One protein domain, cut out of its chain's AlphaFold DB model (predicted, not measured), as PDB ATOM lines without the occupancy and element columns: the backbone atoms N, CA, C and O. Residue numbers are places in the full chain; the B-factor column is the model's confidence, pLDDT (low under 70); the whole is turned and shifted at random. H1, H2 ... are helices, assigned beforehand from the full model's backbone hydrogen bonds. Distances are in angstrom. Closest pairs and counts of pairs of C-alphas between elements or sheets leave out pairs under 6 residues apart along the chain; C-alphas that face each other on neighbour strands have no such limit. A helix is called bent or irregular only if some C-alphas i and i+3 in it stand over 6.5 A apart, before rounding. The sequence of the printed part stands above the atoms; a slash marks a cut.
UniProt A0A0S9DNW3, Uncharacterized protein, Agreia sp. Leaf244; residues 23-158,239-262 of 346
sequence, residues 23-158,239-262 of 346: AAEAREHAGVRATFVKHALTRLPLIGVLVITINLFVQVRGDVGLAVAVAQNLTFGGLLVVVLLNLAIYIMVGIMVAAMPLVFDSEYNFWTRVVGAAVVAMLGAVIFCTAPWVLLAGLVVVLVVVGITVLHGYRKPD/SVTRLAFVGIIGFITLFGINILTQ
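This is residues 23 to 158 and 239 to 262 of the 346 residues of an uncharacterized protein of Agreia sp. Leaf244 (UniProt A0A0S9DNW3). The long bent helix H1 packs across a core of four helices, H3, H4, H5 and H6, with residues 33 to 40 of its arm H1a on H6, while its arm H1b leads to the short H2 at one far end of the long axis. From H2 the chain folds back along H3 into the core, where H6 packs on H3 and H5, and H4 packs on H3; residues 23 to 29 and 72 to 78 stick out. The printed part has 160 residues with six named helices, H1 to H6 in order along the chain, and no named strand; the class is all helix. It is only just loose, close to compact, with a radius of gyration of the C-alphas of 18.6 A, and elongated, spanning 65 by 38 by 25 A.

H1, residues 23 to 59, was assigned as one helix by its hydrogen bonds but is bent: C-alphas 42 and 45 are 7.1 A apart. Its arms are H1a, residues 23 to 42, 28.8 A long from C-alpha 23 at (67.971, 153.390, 38.978), and H1b, residues 45 to 59, 21.0 A long. H2 is residues 64 to 73. H3, residues 76 to 104, is 41.6 A long, has a kink of 29 degrees near residue 86, and is only just irregular, with C-alphas 98 and 101 6.7 A apart. H4, residues 110 to 130, is 30.4 A long; H5, residues 133 to 153, 29.6 A; H6, residues 240 to 261, 31.3 A, ending at C-alpha 261 (44.993, 126.255, 16.062).

H1a and H1b stand at a steep tilt of 52 degrees. H1a touches H6 with residues 33 to 40 alone, the closest C-alphas being those of Val 37 and Phe 245, 5.8 A apart. H1b only just touches H2, with 3 pairs of C-alphas within 8 A, the closest those of Phe 57 and Ala 67 at 6.2 A. H3 and H6 are the hubs, touching three helices each. They touch each other at a steep tilt of 54 degrees, opposite ways, closest at the C-alphas of Ala 98 and Gly 247, 4.2 A. H3 and H4 form a helical hairpin, closest at the C-alphas of Val 103 and Arg 113, 4.4 A. H5 touches H6 at a shallow tilt of 29 degrees, opposite ways, with the C-alphas of Gly 138 and Leu 254 closest at 6.7 A. H2 and H3 are apart. Every O i to N i+4 pair is within hydrogen-bond range in H1a, H1b, H2, H4, H5 and H6, and 21 of 25 in H3.

The C-alphas of Gly 65 and Asp 158 are the two farthest apart, 65.4 A. Residues 159 to 238 are not printed, and C-alphas 158 and 239 are 20.0 A apart across that cut, which lies in the link from H5 to H6. The links printed whole are tight. The mean pLDDT of the printed part is 70.2; 77 residues are under 70, among them 44 to 90 and 253 to 262.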
ATOM      1  N   ALA A  23      67.188 154.518  38.483       77.50
ATOM      2  CA  ALA A  23      67.971 153.390  38.978       77.50
ATOM      3  C   ALA A  23      67.113 152.457  39.845       77.50
ATOM      4  O   ALA A  23      67.178 151.237  39.678       77.50
ATOM      5  N   ALA A  24      66.286 153.017  40.733       79.19
ATOM      6  CA  ALA A  24      65.333 152.246  41.528       79.19
ATOM      7  C   ALA A  24      64.293 151.552  40.633       79.19
ATOM      8  O   ALA A  24      64.131 150.335  40.729       79.19
ATOM      9  N   GLU A  25      63.688 152.282  39.688       79.06
ATOM     10  CA  GLU A  25      62.740 151.718  38.713       79.06
ATOM     11  C   GLU A  25      63.381 150.583  37.891       79.06
ATOM     12  O   GLU A  25      62.792 149.517  37.697       79.06
ATOM     13  N   ALA A  26      64.624 150.762  37.423       73.12
ATOM     14  CA  ALA A  26      65.327 149.734  36.653       73.12
ATOM     15  C   ALA A  26      65.592 148.456  37.472       73.12
ATOM     16  O   ALA A  26      65.453 147.349  36.935       73.12
ATOM     17  N   ARG A  27      65.941 148.592  38.759       78.06
ATOM     18  CA  ARG A  27      66.132 147.462  39.684       78.06
ATOM     19  C   ARG A  27      64.821 146.742  39.979       78.06
ATOM     20  O   ARG A  27      64.792 145.515  39.923       78.06
ATOM     21  N   GLU A  28      63.739 147.477  40.214       80.44
ATOM     22  CA  GLU A  28      62.412 146.897  40.429       80.44
ATOM     23  C   GLU A  28      61.958 146.094  39.202       80.44
ATOM     24  O   GLU A  28      61.620 144.914  39.310       80.44
ATOM     25  N   HIS A  29      62.076 146.668  38.001       77.69
ATOM     26  CA  HIS A  29      61.773 145.960  36.757       77.69
ATOM     27  C   HIS A  29      62.657 144.726  36.528       77.69
ATOM     28  O   HIS A  29      62.214 143.754  35.912       77.69
ATOM     29  N   ALA A  30      63.922 144.743  36.956       72.12
ATOM     30  CA  ALA A  30      64.780 143.560  36.912       72.12
ATOM     31  C   ALA A  30      64.312 142.482  37.909       72.12
ATOM     32  O   ALA A  30      64.237 141.309  37.539       72.12
ATOM     33  N   GLY A  31      63.913 142.881  39.121       74.06
ATOM     34  CA  GLY A  31      63.336 141.993  40.131       74.06
ATOM     35  C   GLY A  31      62.045 141.322  39.659       74.06
ATOM     36  O   GLY A  31      61.918 140.101  39.748       74.06
ATOM     37  N   VAL A  32      61.124 142.082  39.056       80.81
ATOM     38  CA  VAL A  32      59.879 141.541  38.478       80.81
ATOM     39  C   VAL A  32      60.176 140.510  37.387       80.81
ATOM     40  O   VAL A  32      59.581 139.432  37.380       80.81
ATOM     41  N   ARG A  33      61.135 140.793  36.494       78.81
ATOM     42  CA  ARG A  33      61.559 139.850  35.443       78.81
ATOM     43  C   ARG A  33      62.126 138.558  36.033       78.81
ATOM     44  O   ARG A  33      61.753 137.480  35.579       78.81
ATOM     45  N   ALA A  34      62.977 138.645  37.053       75.06
ATOM     46  CA  ALA A  34      63.548 137.471  37.717       75.06
ATOM     47  C   ALA A  34      62.476 136.602  38.388       75.06
ATOM     48  O   ALA A  34      62.449 135.383  38.198       75.06
ATOM     49  N   THR A  35      61.552 137.233  39.112       79.88
ATOM     50  CA  THR A  35      60.423 136.557  39.756       79.88
ATOM     51  C   THR A  35      59.503 135.900  38.728       79.88
ATOM     52  O   THR A  35      59.120 134.743  38.904       79.88
ATOM     53  N   PHE A  36      59.208 136.579  37.614       79.75
ATOM     54  CA  PHE A  36      58.430 136.006  36.517       79.75
ATOM     55  C   PHE A  36      59.106 134.769  35.921       79.75
ATOM     56  O   PHE A  36      58.465 133.730  35.817       79.75
ATOM     57  N   VAL A  37      60.397 134.846  35.576       78.31
ATOM     58  CA  VAL A  37      61.148 133.706  35.017       78.31
ATOM     59  C   VAL A  37      61.121 132.519  35.981       78.31
ATOM     60  O   VAL A  37      60.841 131.395  35.567       78.31
ATOM     61  N   LYS A  38      61.328 132.763  37.281       77.19
ATOM     62  CA  LYS A  38      61.254 131.724  38.316       77.19
ATOM     63  C   LYS A  38      59.863 131.083  38.391       77.19
ATOM     64  O   LYS A  38      59.753 129.857  38.450       77.19
ATOM     65  N   HIS A  39      58.796 131.881  38.375       78.56
ATOM     66  CA  HIS A  39      57.426 131.363  38.392       78.56
ATOM     67  C   HIS A  39      57.054 130.625  37.109       78.56
ATOM     68  O   HIS A  39      56.399 129.588  37.177       78.56
ATOM     69  N   ALA A  40      57.486 131.118  35.952       73.69
ATOM     70  CA  ALA A  40      57.244 130.467  34.678       73.69
ATOM     71  C   ALA A  40      57.920 129.093  34.636       73.69
ATOM     72  O   ALA A  40      57.244 128.110  34.363       73.69
ATOM     73  N   LEU A  41      59.202 128.994  35.006       72.19
ATOM     74  CA  LEU A  41      59.934 127.719  35.029       72.19
ATOM     75  C   LEU A  41      59.334 126.702  36.008       72.19
ATOM     76  O   LEU A  41      59.271 125.518  35.702       72.19
ATOM     77  N   THR A  42      58.861 127.158  37.169       71.00
ATOM     78  CA  THR A  42      58.248 126.268  38.173       71.00
ATOM     79  C   THR A  42      56.832 125.822  37.805       71.00
ATOM     80  O   THR A  42      56.404 124.760  38.246       71.00
ATOM     81  N   ARG A  43      56.098 126.594  36.991       70.75
ATOM     82  CA  ARG A  43      54.711 126.288  36.588       70.75
ATOM     83  C   ARG A  43      54.580 125.687  35.188       70.75
ATOM     84  O   ARG A  43      53.540 125.110  34.890       70.75
ATOM     85  N   LEU A  44      55.612 125.783  34.349       66.25
ATOM     86  CA  LEU A  44      55.631 125.234  32.987       66.25
ATOM     87  C   LEU A  44      55.237 123.747  32.921       66.25
ATOM     88  O   LEU A  44      54.435 123.407  32.054       66.25
ATOM     89  N   PRO A  45      55.687 122.872  33.848       63.44
ATOM     90  CA  PRO A  45      55.254 121.475  33.860       63.44
ATOM     91  C   PRO A  45      53.740 121.322  34.048       63.44
ATOM     92  O   PRO A  45      53.110 120.532  33.352       63.44
ATOM     93  N   LEU A  46      53.140 122.120  34.938       66.81
ATOM     94  CA  LEU A  46      51.699 122.092  35.203       66.81
ATOM     95  C   LEU A  46      50.896 122.560  33.980       66.81
ATOM     96  O   LEU A  46      49.879 121.961  33.639       66.81
ATOM     97  N   ILE A  47      51.378 123.605  33.297       66.19
ATOM     98  CA  ILE A  47      50.790 124.082  32.038       66.19
ATOM     99  C   ILE A  47      50.889 122.990  30.966       66.19
ATOM    100  O   ILE A  47      49.917 122.744  30.260       66.19
ATOM    101  N   GLY A  48      52.027 122.296  30.880       63.72
ATOM    102  CA  GLY A  48      52.213 121.166  29.969       63.72
ATOM    103  C   GLY A  48      51.189 120.053  30.199       63.72
ATOM    104  O   GLY A  48      50.548 119.617  29.246       63.72
ATOM    105  N   VAL A  49      50.969 119.649  31.455       65.56
ATOM    106  CA  VAL A  49      49.948 118.647  31.811       65.56
ATOM    107  C   VAL A  49      48.552 119.108  31.393       65.56
ATOM    108  O   VAL A  49      47.841 118.353  30.739       65.56
ATOM    109  N   LEU A  50      48.179 120.355  31.695       69.38
ATOM    110  CA  LEU A  50      46.874 120.903  31.317       69.38
ATOM    111  C   LEU A  50      46.649 120.859  29.799       69.38
ATOM    112  O   LEU A  50      45.577 120.477  29.338       69.38
ATOM    113  N   VAL A  51      47.667 121.220  29.017       65.19
ATOM    114  CA  VAL A  51      47.603 121.209  27.550       65.19
ATOM    115  C   VAL A  51      47.480 119.789  27.014       65.19
ATOM    116  O   VAL A  51      46.700 119.567  26.090       65.19
ATOM    117  N   ILE A  52      48.196 118.825  27.596       67.25
ATOM    118  CA  ILE A  52      48.056 117.407  27.245       67.25
ATOM    119  C   ILE A  52      46.621 116.947  27.499       67.25
ATOM    120  O   ILE A  52      46.003 116.366  26.614       67.25
ATOM    121  N   THR A  53      46.067 117.269  28.669       65.12
ATOM    122  CA  THR A  53      44.691 116.913  29.029       65.12
ATOM    123  C   THR A  53      43.679 117.520  28.058       65.12
ATOM    124  O   THR A  53      42.846 116.791  27.529       65.12
ATOM    125  N   ILE A  54      43.772 118.822  27.764       67.88
ATOM    126  CA  ILE A  54      42.869 119.495  26.816       67.88
ATOM    127  C   ILE A  54      42.969 118.859  25.425       67.88
ATOM    128  O   ILE A  54      41.945 118.537  24.831       67.88
ATOM    129  N   ASN A  55      44.184 118.633  24.917       65.56
ATOM    130  CA  ASN A  55      44.383 118.012  23.604       65.56
ATOM    131  C   ASN A  55      43.802 116.602  23.536       65.56
ATOM    132  O   ASN A  55      43.214 116.228  22.526       65.56
ATOM    133  N   LEU A  56      43.944 115.835  24.612       66.12
ATOM    134  CA  LEU A  56      43.419 114.484  24.693       66.12
ATOM    135  C   LEU A  56      41.883 114.495  24.674       66.12
ATOM    136  O   LEU A  56      41.299 113.735  23.910       66.12
ATOM    137  N   PHE A  57      41.236 115.424  25.390       63.31
ATOM    138  CA  PHE A  57      39.782 115.634  25.314       63.31
ATOM    139  C   PHE A  57      39.298 116.096  23.935       63.31
ATOM    140  O   PHE A  57      38.239 115.658  23.484       63.31
ATOM    141  N   VAL A  58      40.060 116.962  23.260       65.38
ATOM    142  CA  VAL A  58      39.748 117.413  21.894       65.38
ATOM    143  C   VAL A  58      39.850 116.254  20.903       65.38
ATOM    144  O   VAL A  58      38.954 116.093  20.077       65.38
ATOM    145  N   GLN A  59      40.882 115.411  21.010       62.72
ATOM    146  CA  GLN A  59      41.041 114.232  20.151       62.72
ATOM    147  C   GLN A  59      39.876 113.257  20.285       62.72
ATOM    148  O   GLN A  59      39.314 112.842  19.276       62.72
ATOM    149  N   VAL A  60      39.471 112.927  21.513       63.16
ATOM    150  CA  VAL A  60      38.359 111.990  21.751       63.16
ATOM    151  C   VAL A  60      36.980 112.649  21.661       63.16
ATOM    152  O   VAL A  60      35.983 112.047  22.047       63.16
ATOM    153  N   ARG A  61      36.904 113.900  21.181       65.19
ATOM    154  CA  ARG A  61      35.657 114.666  20.998       65.19
ATOM    155  C   ARG A  61      34.779 114.735  22.260       65.19
ATOM    156  O   ARG A  61      33.558 114.815  22.169       65.19
ATOM    157  N   GLY A  62      35.404 114.735  23.438       58.06
ATOM    158  CA  GLY A  62      34.720 114.793  24.733       58.06
ATOM    159  C   GLY A  62      34.304 113.444  25.332       58.06
ATOM    160  O   GLY A  62      33.751 113.447  26.431       58.06
ATOM    161  N   ASP A  63      34.593 112.309  24.683       63.97
ATOM    162  CA  ASP A  63      34.357 110.981  25.262       63.97
ATOM    163  C   ASP A  63      35.352 110.689  26.399       63.97
ATOM    164  O   ASP A  63      36.537 110.408  26.193       63.97
ATOM    165  N   VAL A  64      34.858 110.777  27.634       65.44
ATOM    166  CA  VAL A  64      35.659 110.598  28.851       65.44
ATOM    167  C   VAL A  64      36.209 109.171  28.959       65.44
ATOM    168  O   VAL A  64      37.340 108.994  29.417       65.44
ATOM    169  N   GLY A  65      35.452 108.157  28.528       62.03
ATOM    170  CA  GLY A  65      35.863 106.754  28.606       62.03
ATOM    171  C   GLY A  65      37.038 106.461  27.678       62.03
ATOM    172  O   GLY A  65      38.023 105.838  28.081       62.03
ATOM    173  N   LEU A  66      36.975 107.002  26.462       61.03
ATOM    174  CA  LEU A  66      38.034 106.893  25.463       61.03
ATOM    175  C   LEU A  66      39.279 107.696  25.854       61.03
ATOM    176  O   LEU A  66      40.396 107.194  25.729       61.03
ATOM    177  N   ALA A  67      39.105 108.896  26.424       61.88
ATOM    178  CA  ALA A  67      40.205 109.680  26.989       61.88
ATOM    179  C   ALA A  67      40.977 108.890  28.055       61.88
ATOM    180  O   ALA A  67      42.208 108.804  28.020       61.88
ATOM    181  N   VAL A  68      40.256 108.304  29.012       66.62
ATOM    182  CA  VAL A  68      40.864 107.548  30.111       66.62
ATOM    183  C   VAL A  68      41.571 106.302  29.586       66.62
ATOM    184  O   VAL A  68      42.701 106.041  29.997       66.62
ATOM    185  N   ALA A  69      40.974 105.578  28.637       62.12
ATOM    186  CA  ALA A  69      41.596 104.400  28.036       62.12
ATOM    187  C   ALA A  69      42.883 104.741  27.268       62.12
ATOM    188  O   ALA A  69      43.887 104.041  27.416       62.12
ATOM    189  N   VAL A  70      42.891 105.848  26.520       63.59
ATOM    190  CA  VAL A  70      44.088 106.360  25.837       63.59
ATOM    191  C   VAL A  70      45.160 106.762  26.851       63.59
ATOM    192  O   VAL A  70      46.312 106.357  26.720       63.59
ATOM    193  N   ALA A  71      44.795 107.488  27.910       65.19
ATOM    194  CA  ALA A  71      45.733 107.916  28.947       65.19
ATOM    195  C   ALA A  71      46.332 106.747  29.753       65.19
ATOM    196  O   ALA A  71      47.495 106.812  30.143       65.19
ATOM    197  N   GLN A  72      45.559 105.686  30.003       65.50
ATOM    198  CA  GLN A  72      46.001 104.510  30.761       65.50
ATOM    199  C   GLN A  72      46.889 103.562  29.947       65.50
ATOM    200  O   GLN A  72      47.760 102.909  30.520       65.50
ATOM    201  N   ASN A  73      46.677 103.486  28.631       60.12
ATOM    202  CA  ASN A  73      47.387 102.555  27.751       60.12
ATOM    203  C   ASN A  73      48.497 103.220  26.918       60.12
ATOM    204  O   ASN A  73      49.301 102.526  26.296       60.12
ATOM    205  N   LEU A  74      48.605 104.553  26.936       60.78
ATOM    206  CA  LEU A  74      49.813 105.242  26.491       60.78
ATOM    207  C   LEU A  74      50.962 104.878  27.433       60.78
ATOM    208  O   LEU A  74      50.974 105.248  28.607       60.78
ATOM    209  N   THR A  75      51.973 104.180  26.913       58.19
ATOM    210  CA  THR A  75      53.212 103.986  27.669       58.19
ATOM    211  C   THR A  75      53.776 105.360  28.035       58.19
ATOM    212  O   THR A  75      53.958 106.219  27.169       58.19
ATOM    213  N   PHE A  76      54.063 105.582  29.324       55.28
ATOM    214  CA  PHE A  76      54.629 106.848  29.812       55.28
ATOM    215  C   PHE A  76      55.842 107.293  28.976       55.28
ATOM    216  O   PHE A  76      56.020 108.484  28.747       55.28
ATOM    217  N   GLY A  77      56.635 106.341  28.467       47.91
ATOM    218  CA  GLY A  77      57.755 106.601  27.564       47.91
ATOM    219  C   GLY A  77      57.347 107.138  26.187       47.91
ATOM    220  O   GLY A  77      57.937 108.112  25.732       47.91
ATOM    221  N   GLY A  78      56.327 106.568  25.534       56.38
ATOM    222  CA  GLY A  78      55.848 107.043  24.229       56.38
ATOM    223  C   GLY A  78      55.185 108.419  24.312       56.38
ATOM    224  O   GLY A  78      55.482 109.302  23.506       56.38
ATOM    225  N   LEU A  79      54.370 108.641  25.349       57.41
ATOM    226  CA  LEU A  79      53.743 109.937  25.621       57.41
ATOM    227  C   LEU A  79      54.805 111.006  25.908       57.41
ATOM    228  O   LEU A  79      54.748 112.100  25.351       57.41
ATOM    229  N   LEU A  80      55.828 110.667  26.701       55.03
ATOM    230  CA  LEU A  80      56.960 111.552  26.965       55.03
ATOM    231  C   LEU A  80      57.704 111.923  25.675       55.03
ATOM    232  O   LEU A  80      58.000 113.094  25.479       55.03
ATOM    233  N   VAL A  81      57.987 110.964  24.786       56.66
ATOM    234  CA  VAL A  81      58.711 111.225  23.529       56.66
ATOM    235  C   VAL A  81      57.908 112.135  22.604       56.66
ATOM    236  O   VAL A  81      58.454 113.126  22.127       56.66
ATOM    237  N   VAL A  82      56.617 111.864  22.387       57.22
ATOM    238  CA  VAL A  82      55.753 112.697  21.529       57.22
ATOM    239  C   VAL A  82      55.608 114.108  22.099       57.22
ATOM    240  O   VAL A  82      55.695 115.092  21.361       57.22
ATOM    241  N   VAL A  83      55.439 114.226  23.418       61.84
ATOM    242  CA  VAL A  83      55.385 115.524  24.099       61.84
ATOM    243  C   VAL A  83      56.719 116.251  23.981       61.84
ATOM    244  O   VAL A  83      56.716 117.429  23.647       61.84
ATOM    245  N   LEU A  84      57.854 115.581  24.201       61.22
ATOM    246  CA  LEU A  84      59.183 116.185  24.082       61.22
ATOM    247  C   LEU A  84      59.497 116.616  22.648       61.22
ATOM    248  O   LEU A  84      60.081 117.680  22.472       61.22
ATOM    249  N   LEU A  85      59.094 115.844  21.635       62.03
ATOM    250  CA  LEU A  85      59.311 116.191  20.227       62.03
ATOM    251  C   LEU A  85      58.515 117.442  19.837       62.03
ATOM    252  O   LEU A  85      59.057 118.364  19.229       62.03
ATOM    253  N   ASN A  86      57.247 117.512  20.253       62.97
ATOM    254  CA  ASN A  86      56.423 118.703  20.060       62.97
ATOM    255  C   ASN A  86      56.969 119.889  20.871       62.97
ATOM    256  O   ASN A  86      57.089 120.998  20.354       62.97
ATOM    257  N   LEU A  87      57.379 119.652  22.120       67.25
ATOM    258  CA  LEU A  87      57.993 120.662  22.979       67.25
ATOM    259  C   LEU A  87      59.311 121.183  22.402       67.25
ATOM    260  O   LEU A  87      59.601 122.366  22.556       67.25
ATOM    261  N   ALA A  88      60.079 120.349  21.698       66.62
ATOM    262  CA  ALA A  88      61.336 120.740  21.076       66.62
ATOM    263  C   ALA A  88      61.131 121.840  20.028       66.62
ATOM    264  O   ALA A  88      61.882 122.811  20.037       66.62
ATOM    265  N   ILE A  89      60.089 121.756  19.191       66.62
ATOM    266  CA  ILE A  89      59.754 122.812  18.218       66.62
ATOM    267  C   ILE A  89      59.481 124.137  18.937       66.62
ATOM    268  O   ILE A  89      60.006 125.185  18.556       66.62
ATOM    269  N   TYR A  90      58.736 124.093  20.041       68.38
ATOM    270  CA  TYR A  90      58.428 125.290  20.821       68.38
ATOM    271  C   TYR A  90      59.651 125.846  21.558       68.38
ATOM    272  O   TYR A  90      59.857 127.060  21.593       68.38
ATOM    273  N   ILE A  91      60.507 124.981  22.102       71.12
ATOM    274  CA  ILE A  91      61.781 125.378  22.707       71.12
ATOM    275  C   ILE A  91      62.676 126.036  21.652       71.12
ATOM    276  O   ILE A  91      63.247 127.088  21.928       71.12
ATOM    277  N   MET A  92      62.749 125.487  20.435       71.56
ATOM    278  CA  MET A  92      63.502 126.074  19.320       71.56
ATOM    279  C   MET A  92      63.002 127.484  18.979       71.56
ATOM    280  O   MET A  92      63.805 128.409  18.857       71.56
ATOM    281  N   VAL A  93      61.684 127.686  18.931       72.31
ATOM    282  CA  VAL A  93      61.062 129.010  18.770       72.31
ATOM    283  C   VAL A  93      61.444 129.962  19.913       72.31
ATOM    284  O   VAL A  93      61.871 131.092  19.667       72.31
ATOM    285  N   GLY A  94      61.341 129.511  21.166       71.44
ATOM    286  CA  GLY A  94      61.731 130.300  22.338       71.44
ATOM    287  C   GLY A  94      63.210 130.699  22.310       71.44
ATOM    288  O   GLY A  94      63.548 131.842  22.620       71.44
ATOM    289  N   ILE A  95      64.086 129.789  21.869       78.69
ATOM    290  CA  ILE A  95      65.519 130.038  21.678       78.69
ATOM    291  C   ILE A  95      65.745 131.072  20.571       78.69
ATOM    292  O   ILE A  95      66.532 131.992  20.777       78.69
ATOM    293  N   MET A  96      65.044 130.991  19.434       77.56
ATOM    294  CA  MET A  96      65.152 132.001  18.370       77.56
ATOM    295  C   MET A  96      64.776 133.397  18.865       77.56
ATOM    296  O   MET A  96      65.497 134.360  18.605       77.56
ATOM    297  N   VAL A  97      63.679 133.513  19.616       77.38
ATOM    298  CA  VAL A  97      63.237 134.793  20.187       77.38
ATOM    299  C   VAL A  97      64.235 135.300  21.236       77.38
ATOM    300  O   VAL A  97      64.577 136.483  21.242       77.38
ATOM    301  N   ALA A  98      64.770 134.416  22.082       74.81
ATOM    302  CA  ALA A  98      65.812 134.757  23.051       74.81
ATOM    303  C   ALA A  98      67.156 135.121  22.394       74.81
ATOM    304  O   ALA A  98      67.931 135.874  22.979       74.81
ATOM    305  N   ALA A  99      67.438 134.618  21.193       79.00
ATOM    306  CA  ALA A  99      68.648 134.930  20.441       79.00
ATOM    307  C   ALA A  99      68.571 136.290  19.723       79.00
ATOM    308  O   ALA A  99      69.608 136.853  19.388       79.00
ATOM    309  N   MET A 100      67.379 136.872  19.539       75.75
ATOM    310  CA  MET A 100      67.212 138.177  18.880       75.75
ATOM    311  C   MET A 100      68.030 139.304  19.537       75.75
ATOM    312  O   MET A 100      68.762 139.990  18.819       75.75
ATOM    313  N   PRO A 101      68.008 139.493  20.872       73.62
ATOM    314  CA  PRO A 101      68.896 140.452  21.520       73.62
ATOM    315  C   PRO A 101      70.375 140.185  21.231       73.62
ATOM    316  O   PRO A 101      71.106 141.135  21.000       73.62
ATOM    317  N   LEU A 102      70.819 138.923  21.155       76.88
ATOM    318  CA  LEU A 102      72.218 138.605  20.838       76.88
ATOM    319  C   LEU A 102      72.629 139.086  19.443       76.88
ATOM    320  O   LEU A 102      73.796 139.389  19.245       76.88
ATOM    321  N   VAL A 103      71.702 139.149  18.483       78.94
ATOM    322  CA  VAL A 103      71.975 139.571  17.097       78.94
ATOM    323  C   VAL A 103      71.934 141.094  16.952       78.94
ATOM    324  O   VAL A 103      72.806 141.698  16.311       78.94
ATOM    325  N   PHE A 104      70.915 141.717  17.545       73.12
ATOM    326  CA  PHE A 104      70.581 143.124  17.316       73.12
ATOM    327  C   PHE A 104      71.170 144.089  18.349       73.12
ATOM    328  O   PHE A 104      71.290 145.276  18.052       73.12
ATOM    329  N   ASP A 105      71.563 143.616  19.531       70.56
ATOM    330  CA  ASP A 105      72.156 144.469  20.559       70.56
ATOM    331  C   ASP A 105      73.654 144.697  20.277       70.56
ATOM    332  O   ASP A 105      74.470 143.772  20.222       70.56
ATOM    333  N   SER A 106      74.009 145.969  20.070       68.75
ATOM    334  CA  SER A 106      75.372 146.412  19.769       68.75
ATOM    335  C   SER A 106      76.348 146.231  20.928       68.75
ATOM    336  O   SER A 106      77.553 146.327  20.714       68.75
ATOM    337  N   GLU A 107      75.857 146.000  22.148       69.56
ATOM    338  CA  GLU A 107      76.726 145.763  23.294       69.56
ATOM    339  C   GLU A 107      77.385 144.374  23.264       69.56
ATOM    340  O   GLU A 107      78.373 144.157  23.973       69.56
ATOM    341  N   TYR A 108      76.866 143.418  22.484       70.69
ATOM    342  CA  TYR A 108      77.499 142.110  22.312       70.69
ATOM    343  C   TYR A 108      78.650 142.166  21.304       70.69
ATOM    344  O   TYR A 108      78.593 142.855  20.285       70.69
ATOM    345  N   ASN A 109      79.696 141.381  21.574       80.12
ATOM    346  CA  ASN A 109      80.854 141.269  20.692       80.12
ATOM    347  C   ASN A 109      80.443 140.734  19.313       80.12
ATOM    348  O   ASN A 109      79.516 139.931  19.203       80.12
ATOM    349  N   PHE A 110      81.185 141.120  18.269       79.25
ATOM    350  CA  PHE A 110      80.922 140.708  16.885       79.25
ATOM    351  C   PHE A 110      80.691 139.194  16.751       79.25
ATOM    352  O   PHE A 110      79.673 138.773  16.212       79.25
ATOM    353  N   TRP A 111      81.572 138.374  17.334       81.69
ATOM    354  CA  TRP A 111      81.450 136.913  17.305       81.69
ATOM    355  C   TRP A 111      80.178 136.385  17.976       81.69
ATOM    356  O   TRP A 111      79.559 135.463  17.458       81.69
ATOM    357  N   THR A 112      79.730 136.990  19.079       80.38
ATOM    358  CA  THR A 112      78.472 136.611  19.743       80.38
ATOM    359  C   THR A 112      77.265 136.905  18.856       80.38
ATOM    360  O   THR A 112      76.342 136.098  18.790       80.38
ATOM    361  N   ARG A 113      77.298 138.023  18.123       80.75
ATOM    362  CA  ARG A 113      76.244 138.399  17.171       80.75
ATOM    363  C   ARG A 113      76.212 137.460  15.964       80.75
ATOM    364  O   ARG A 113      75.131 137.054  15.549       80.75
ATOM    365  N   VAL A 114      77.381 137.071  15.441       81.81
ATOM    366  CA  VAL A 114      77.501 136.094  14.341       81.81
ATOM    367  C   VAL A 114      76.978 134.723  14.765       81.81
ATOM    368  O   VAL A 114      76.165 134.139  14.054       81.81
ATOM    369  N   VAL A 115      77.379 134.227  15.941       82.94
ATOM    370  CA  VAL A 115      76.882 132.948  16.477       82.94
ATOM    371  C   VAL A 115      75.372 133.008  16.712       82.94
ATOM    372  O   VAL A 115      74.657 132.096  16.306       82.94
ATOM    373  N   GLY A 116      74.864 134.099  17.294       82.12
ATOM    374  CA  GLY A 116      73.425 134.308  17.463       82.12
ATOM    375  C   GLY A 116      72.670 134.278  16.131       82.12
ATOM    376  O   GLY A 116      71.638 133.620  16.027       82.12
ATOM    377  N   ALA A 117      73.208 134.923  15.092       82.75
ATOM    378  CA  ALA A 117      72.599 134.945  13.765       82.75
ATOM    379  C   ALA A 117      72.605 133.557  13.110       82.75
ATOM    380  O   ALA A 117      71.604 133.161  12.518       82.75
ATOM    381  N   ALA A 118      73.693 132.798  13.264       83.12
ATOM    382  CA  ALA A 118      73.788 131.427  12.772       83.12
ATOM    383  C   ALA A 118      72.762 130.502  13.448       83.12
ATOM    384  O   ALA A 118      72.095 129.731  12.763       83.12
ATOM    385  N   VAL A 119      72.575 130.625  14.768       84.31
ATOM    386  CA  VAL A 119      71.553 129.866  15.513       84.31
ATOM    387  C   VAL A 119      70.146 130.229  15.039       84.31
ATOM    388  O   VAL A 119      69.346 129.338  14.768       84.31
ATOM    389  N   VAL A 120      69.844 131.522  14.882       84.69
ATOM    390  CA  VAL A 120      68.541 131.978  14.370       84.69
ATOM    391  C   VAL A 120      68.295 131.455  12.953       84.69
ATOM    392  O   VAL A 120      67.206 130.967  12.675       84.69
ATOM    393  N   ALA A 121      69.290 131.515  12.066       83.69
ATOM    394  CA  ALA A 121      69.158 131.032  10.695       83.69
ATOM    395  C   ALA A 121      68.962 129.508  10.635       83.69
ATOM    396  O   ALA A 121      68.078 129.035   9.925       83.69
ATOM    397  N   MET A 122      69.739 128.748  11.413       84.25
ATOM    398  CA  MET A 122      69.634 127.289  11.484       84.25
ATOM    399  C   MET A 122      68.261 126.852  12.005       84.25
ATOM    400  O   MET A 122      67.592 126.041  11.369       84.25
ATOM    401  N   LEU A 123      67.816 127.409  13.134       81.88
ATOM    402  CA  LEU A 123      66.508 127.085  13.709       81.88
ATOM    403  C   LEU A 123      65.361 127.565  12.810       81.88
ATOM    404  O   LEU A 123      64.374 126.853  12.640       81.88
ATOM    405  N   GLY A 124      65.519 128.731  12.179       78.56
ATOM    406  CA  GLY A 124      64.564 129.264  11.214       78.56
ATOM    407  C   GLY A 124      64.389 128.354  10.001       78.56
ATOM    408  O   GLY A 124      63.259 128.131   9.585       78.56
ATOM    409  N   ALA A 125      65.474 127.774   9.480       78.25
ATOM    410  CA  ALA A 125      65.411 126.813   8.380       78.25
ATOM    411  C   ALA A 125      64.667 125.528   8.778       78.25
ATOM    412  O   ALA A 125      63.810 125.059   8.032       78.25
ATOM    413  N   VAL A 126      64.935 124.991   9.975       75.25
ATOM    414  CA  VAL A 126      64.227 123.807  10.491       75.25
ATOM    415  C   VAL A 126      62.730 124.089  10.639       75.25
ATOM    416  O   VAL A 126      61.908 123.304  10.170       75.25
ATOM    417  N   ILE A 127      62.365 125.223  11.244       74.25
ATOM    418  CA  ILE A 127      60.964 125.608  11.470       74.25
ATOM    419  C   ILE A 127      60.258 125.907  10.146       74.25
ATOM    420  O   ILE A 127      59.124 125.487   9.965       74.25
ATOM    421  N   PHE A 128      60.917 126.563   9.191       72.56
ATOM    422  CA  PHE A 128      60.344 126.831   7.870       72.56
ATOM    423  C   PHE A 128      59.907 125.549   7.147       72.56
ATOM    424  O   PHE A 128      58.856 125.528   6.513       72.56
ATOM    425  N   CYS A 129      60.685 124.474   7.283       68.56
ATOM    426  CA  CYS A 129      60.385 123.194   6.648       68.56
ATOM    427  C   CYS A 129      59.353 122.341   7.401       68.56
ATOM    428  O   CYS A 129      58.800 121.425   6.806       68.56
ATOM    429  N   THR A 130      59.133 122.583   8.697       63.94
ATOM    430  CA  THR A 130      58.385 121.655   9.569       63.94
ATOM    431  C   THR A 130      57.159 122.266  10.234       63.94
ATOM    432  O   THR A 130      56.285 121.529  10.683       63.94
ATOM    433  N   ALA A 131      57.077 123.594  10.322       65.50
ATOM    434  CA  ALA A 131      56.031 124.276  11.067       65.50
ATOM    435  C   ALA A 131      54.886 124.780  10.167       65.50
ATOM    436  O   ALA A 131      55.090 125.058   8.980       65.50
ATOM    437  N   PRO A 132      53.686 124.972  10.743       67.38
ATOM    438  CA  PRO A 132      52.544 125.546  10.037       67.38
ATOM    439  C   PRO A 132      52.805 127.007   9.664       67.38
ATOM    440  O   PRO A 132      53.446 127.749  10.417       67.38
ATOM    441  N   TRP A 133      52.239 127.463   8.547       68.31
ATOM    442  CA  TRP A 133      52.431 128.847   8.089       68.31
ATOM    443  C   TRP A 133      51.888 129.895   9.084       68.31
ATOM    444  O   TRP A 133      52.467 130.975   9.188       68.31
ATOM    445  N   VAL A 134      50.847 129.584   9.875       67.69
ATOM    446  CA  VAL A 134      50.352 130.477  10.947       67.69
ATOM    447  C   VAL A 134      51.405 130.684  12.028       67.69
ATOM    448  O   VAL A 134      51.617 131.810  12.484       67.69
ATOM    449  N   LEU A 135      52.102 129.614  12.417       68.38
ATOM    450  CA  LEU A 135      53.171 129.690  13.406       68.38
ATOM    451  C   LEU A 135      54.353 130.492  12.855       68.38
ATOM    452  O   LEU A 135      54.907 131.322  13.571       68.38
ATOM    453  N   LEU A 136      54.687 130.315  11.573       72.25
ATOM    454  CA  LEU A 136      55.697 131.121  10.881       72.25
ATOM    455  C   LEU A 136      55.314 132.606  10.814       72.25
ATOM    456  O   LEU A 136      56.142 133.459  11.124       72.25
ATOM    457  N   ALA A 137      54.067 132.931  10.469       75.62
ATOM    458  CA  ALA A 137      53.581 134.309  10.434       75.62
ATOM    459  C   ALA A 137      53.619 134.952  11.829       75.62
ATOM    460  O   ALA A 137      54.134 136.062  11.989       75.62
ATOM    461  N   GLY A 138      53.152 134.231  12.853       75.19
ATOM    462  CA  GLY A 138      53.249 134.657  14.248       75.19
ATOM    463  C   GLY A 138      54.698 134.873  14.683       75.19
ATOM    464  O   GLY A 138      55.016 135.902  15.282       75.19
ATOM    465  N   LEU A 139      55.598 133.950  14.329       74.69
ATOM    466  CA  LEU A 139      57.027 134.061  14.602       74.69
ATOM    467  C   LEU A 139      57.600 135.326  13.959       74.69
ATOM    468  O   LEU A 139      58.233 136.109  14.658       74.69
ATOM    469  N   VAL A 140      57.336 135.581  12.675       80.00
ATOM    470  CA  VAL A 140      57.807 136.791  11.979       80.00
ATOM    471  C   VAL A 140      57.337 138.057  12.694       80.00
ATOM    472  O   VAL A 140      58.152 138.946  12.939       80.00
ATOM    473  N   VAL A 141      56.064 138.134  13.094       81.00
ATOM    474  CA  VAL A 141      55.537 139.284  13.847       81.00
ATOM    475  C   VAL A 141      56.289 139.465  15.167       81.00
ATOM    476  O   VAL A 141      56.743 140.572  15.465       81.00
ATOM    477  N   VAL A 142      56.482 138.391  15.939       79.31
ATOM    478  CA  VAL A 142      57.232 138.438  17.205       79.31
ATOM    479  C   VAL A 142      58.674 138.889  16.970       79.31
ATOM    480  O   VAL A 142      59.157 139.772  17.675       79.31
ATOM    481  N   LEU A 143      59.351 138.339  15.961       77.94
ATOM    482  CA  LEU A 143      60.728 138.700  15.626       77.94
ATOM    483  C   LEU A 143      60.846 140.167  15.195       77.94
ATOM    484  O   LEU A 143      61.766 140.851  15.636       77.94
ATOM    485  N   VAL A 144      59.905 140.681  14.398       81.31
ATOM    486  CA  VAL A 144      59.870 142.093  13.986       81.31
ATOM    487  C   VAL A 144      59.644 143.004  15.190       81.31
ATOM    488  O   VAL A 144      60.378 143.974  15.364       81.31
ATOM    489  N   VAL A 145      58.681 142.689  16.060       80.75
ATOM    490  CA  VAL A 145      58.401 143.487  17.266       80.75
ATOM    491  C   VAL A 145      59.603 143.486  18.214       80.75
ATOM    492  O   VAL A 145      60.027 144.546  18.682       80.75
ATOM    493  N   VAL A 146      60.207 142.324  18.472       74.25
ATOM    494  CA  VAL A 146      61.415 142.217  19.307       74.25
ATOM    495  C   VAL A 146      62.590 142.952  18.654       74.25
ATOM    496  O   VAL A 146      63.280 143.717  19.323       74.25
ATOM    497  N   GLY A 147      62.786 142.805  17.344       71.38
ATOM    498  CA  GLY A 147      63.824 143.510  16.596       71.38
ATOM    499  C   GLY A 147      63.672 145.030  16.682       71.38
ATOM    500  O   GLY A 147      64.621 145.718  17.054       71.38
ATOM    501  N   ILE A 148      62.473 145.562  16.421       78.56
ATOM    502  CA  ILE A 148      62.169 147.000  16.511       78.56
ATOM    503  C   ILE A 148      62.389 147.512  17.934       78.56
ATOM    504  O   ILE A 148      63.010 148.560  18.104       78.56
ATOM    505  N   THR A 149      61.896 146.797  18.948       74.44
ATOM    506  CA  THR A 149      62.019 147.216  20.355       74.44
ATOM    507  C   THR A 149      63.465 147.202  20.838       74.44
ATOM    508  O   THR A 149      63.870 148.126  21.544       74.44
ATOM    509  N   VAL A 150      64.268 146.220  20.419       69.56
ATOM    510  CA  VAL A 150      65.717 146.208  20.654       69.56
ATOM    511  C   VAL A 150      66.357 147.395  19.924       69.56
ATOM    512  O   VAL A 150      66.949 148.256  20.567       69.56
ATOM    513  N   LEU A 151      66.153 147.543  18.615       70.12
ATOM    514  CA  LEU A 151      66.762 148.620  17.821       70.12
ATOM    515  C   LEU A 151      66.402 150.037  18.315       70.12
ATOM    516  O   LEU A 151      67.267 150.908  18.354       70.12
ATOM    517  N   HIS A 152      65.150 150.280  18.716       66.88
ATOM    518  CA  HIS A 152      64.696 151.592  19.202       66.88
ATOM    519  C   HIS A 152      65.050 151.847  20.670       66.88
ATOM    520  O   HIS A 152      65.269 152.999  21.052       66.88
ATOM    521  N   GLY A 153      65.110 150.798  21.495       58.69
ATOM    522  CA  GLY A 153      65.478 150.901  22.907       58.69
ATOM    523  C   GLY A 153      66.952 151.252  23.126       58.69
ATOM    524  O   GLY A 153      67.283 151.854  24.146       58.69
ATOM    525  N   TYR A 154      67.819 150.940  22.157       55.72
ATOM    526  CA  TYR A 154      69.270 151.129  22.229       55.72
ATOM    527  C   TYR A 154      69.775 152.251  21.315       55.72
ATOM    528  O   TYR A 154      70.717 152.076  20.536       55.72
ATOM    529  N   ARG A 155      69.191 153.454  21.425       52.62
ATOM    530  CA  ARG A 155      69.913 154.659  20.977       52.62
ATOM    531  C   ARG A 155      71.289 154.663  21.656       52.62
ATOM    532  O   ARG A 155      71.363 154.403  22.853       52.62
ATOM    533  N   LYS A 156      72.332 154.878  20.840       52.56
ATOM    534  CA  LYS A 156      73.766 154.701  21.139       52.56
ATOM    535  C   LYS A 156      74.125 154.934  22.609       52.56
ATOM    536  O   LYS A 156      73.652 155.910  23.193       52.56
ATOM    537  N   PRO A 157      75.018 154.112  23.190       53.34
ATOM    538  CA  PRO A 157      75.532 154.421  24.504       53.34
ATOM    539  C   PRO A 157      76.167 155.813  24.485       53.34
ATOM    540  O   PRO A 157      76.964 156.108  23.594       53.34
ATOM    541  N   ASP A 158      75.765 156.674  25.425       62.25
ATOM    542  CA  ASP A 158      76.350 158.002  25.535       62.25
ATOM    543  C   ASP A 158      77.831 157.790  25.835       62.25
ATOM    544  O   ASP A 158      78.185 157.007  26.722       62.25
ATOM    545  N   SER A 239      71.667 140.793  30.997       65.12
ATOM    546  CA  SER A 239      71.201 139.787  31.963       65.12
ATOM    547  C   SER A 239      70.669 138.524  31.268       65.12
ATOM    548  O   SER A 239      69.762 138.602  30.436       65.12
ATOM    549  N   VAL A 240      71.158 137.341  31.672       68.44
ATOM    550  CA  VAL A 240      70.587 136.026  31.296       68.44
ATOM    551  C   VAL A 240      69.088 135.975  31.605       68.44
ATOM    552  O   VAL A 240      68.302 135.446  30.825       68.44
ATOM    553  N   THR A 241      68.664 136.608  32.699       71.56
ATOM    554  CA  THR A 241      67.258 136.716  33.095       71.56
ATOM    555  C   THR A 241      66.427 137.477  32.068       71.56
ATOM    556  O   THR A 241      65.270 137.135  31.849       71.56
ATOM    557  N   ARG A 242      66.996 138.487  31.398       71.38
ATOM    558  CA  ARG A 242      66.305 139.217  30.328       71.38
ATOM    559  C   ARG A 242      66.148 138.355  29.077       71.38
ATOM    560  O   ARG A 242      65.062 138.353  28.505       71.38
ATOM    561  N   LEU A 243      67.195 137.631  28.675       71.06
ATOM    562  CA  LEU A 243      67.126 136.692  27.547       71.06
ATOM    563  C   LEU A 243      66.079 135.606  27.819       71.06
ATOM    564  O   LEU A 243      65.213 135.363  26.983       71.06
ATOM    565  N   ALA A 244      66.090 135.036  29.027       71.62
ATOM    566  CA  ALA A 244      65.104 134.058  29.471       71.62
ATOM    567  C   ALA A 244      63.683 134.640  29.504       71.62
ATOM    568  O   ALA A 244      62.754 134.000  29.034       71.62
ATOM    569  N   PHE A 245      63.500 135.863  30.005       76.25
ATOM    570  CA  PHE A 245      62.198 136.532  30.038       76.25
ATOM    571  C   PHE A 245      61.620 136.741  28.631       76.25
ATOM    572  O   PHE A 245      60.470 136.392  28.382       76.25
ATOM    573  N   VAL A 246      62.427 137.260  27.698       72.25
ATOM    574  CA  VAL A 246      62.021 137.468  26.297       72.25
ATOM    575  C   VAL A 246      61.731 136.131  25.608       72.25
ATOM    576  O   VAL A 246      60.704 136.004  24.945       72.25
ATOM    577  N   GLY A 247      62.573 135.117  25.831       72.31
ATOM    578  CA  GLY A 247      62.363 133.762  25.320       72.31
ATOM    579  C   GLY A 247      61.085 133.110  25.844       72.31
ATOM    580  O   GLY A 247      60.312 132.575  25.058       72.31
ATOM    581  N   ILE A 248      60.818 133.202  27.151       72.62
ATOM    582  CA  ILE A 248      59.618 132.638  27.787       72.62
ATOM    583  C   ILE A 248      58.353 133.350  27.301       72.62
ATOM    584  O   ILE A 248      57.356 132.688  27.034       72.62
ATOM    585  N   ILE A 249      58.364 134.677  27.148       75.44
ATOM    586  CA  ILE A 249      57.205 135.403  26.606       75.44
ATOM    587  C   ILE A 249      56.956 135.022  25.148       75.44
ATOM    588  O   ILE A 249      55.812 134.753  24.784       75.44
ATOM    589  N   GLY A 250      58.008 134.965  24.326       69.62
ATOM    590  CA  GLY A 250      57.901 134.510  22.939       69.62
ATOM    591  C   GLY A 250      57.338 133.094  22.855       69.62
ATOM    592  O   GLY A 250      56.388 132.855  22.114       69.62
ATOM    593  N   PHE A 251      57.860 132.193  23.691       72.56
ATOM    594  CA  PHE A 251      57.375 130.825  23.840       72.56
ATOM    595  C   PHE A 251      55.890 130.794  24.209       72.56
ATOM    596  O   PHE A 251      55.111 130.222  23.463       72.56
ATOM    597  N   ILE A 252      55.473 131.441  25.304       71.75
ATOM    598  CA  ILE A 252      54.078 131.416  25.775       71.75
ATOM    599  C   ILE A 252      53.131 131.996  24.719       71.75
ATOM    600  O   ILE A 252      52.060 131.443  24.492       71.75
ATOM    601  N   THR A 253      53.524 133.089  24.061       69.06
ATOM    602  CA  THR A 253      52.684 133.764  23.059       69.06
ATOM    603  C   THR A 253      52.462 132.872  21.837       69.06
ATOM    604  O   THR A 253      51.328 132.690  21.404       69.06
ATOM    605  N   LEU A 254      53.530 132.275  21.301       69.38
ATOM    606  CA  LEU A 254      53.457 131.426  20.107       69.38
ATOM    607  C   LEU A 254      52.856 130.050  20.416       69.38
ATOM    608  O   LEU A 254      52.093 129.513  19.617       69.38
ATOM    609  N   PHE A 255      53.131 129.517  21.603       67.69
ATOM    610  CA  PHE A 255      52.518 128.293  22.106       67.69
ATOM    611  C   PHE A 255      51.009 128.459  22.324       67.69
ATOM    612  O   PHE A 255      50.238 127.595  21.920       67.69
ATOM    613  N   GLY A 256      50.571 129.588  22.896       63.56
ATOM    614  CA  GLY A 256      49.152 129.898  23.078       63.56
ATOM    615  C   GLY A 256      48.393 129.996  21.754       63.56
ATOM    616  O   GLY A 256      47.295 129.459  21.647       63.56
ATOM    617  N   ILE A 257      48.999 130.614  20.732       63.53
ATOM    618  CA  ILE A 257      48.434 130.636  19.374       63.53
ATOM    619  C   ILE A 257      48.293 129.208  18.844       63.53
ATOM    620  O   ILE A 257      47.228 128.862  18.346       63.53
ATOM    621  N   ASN A 258      49.319 128.362  19.000       60.34
ATOM    622  CA  ASN A 258      49.272 127.037  18.389       60.34
ATOM    623  C   ASN A 258      48.316 126.059  19.087       60.34
ATOM    624  O   ASN A 258      47.639 125.300  18.406       60.34
ATOM    625  N   ILE A 259      48.182 126.111  20.418       60.62
ATOM    626  CA  ILE A 259      47.171 125.308  21.137       60.62
ATOM    627  C   ILE A 259      45.761 125.586  20.611       60.62
ATOM    628  O   ILE A 259      44.933 124.682  20.550       60.62
ATOM    629  N   LEU A 260      45.482 126.836  20.238       59.81
ATOM    630  CA  LEU A 260      44.180 127.226  19.707       59.81
ATOM    631  C   LEU A 260      43.981 126.795  18.249       59.81
ATOM    632  O   LEU A 260      42.839 126.719  17.802       59.81
ATOM    633  N   THR A 261      45.057 126.528  17.506       55.28
ATOM    634  CA  THR A 261      44.993 126.255  16.062       55.28
ATOM    635  C   THR A 261      45.283 124.807  15.679       55.28
ATOM    636  O   THR A 261      44.813 124.366  14.633       55.28
ATOM    637  N   GLN A 262      46.041 124.055  16.480       58.19
ATOM    638  CA  GLN A 262      46.435 122.680  16.175       58.19
ATOM    639  C   GLN A 262      46.320 121.768  17.400       58.19
ATOM    640  O   GLN A 262      47.121 121.895  18.332       58.19
TER     641      GLN A 262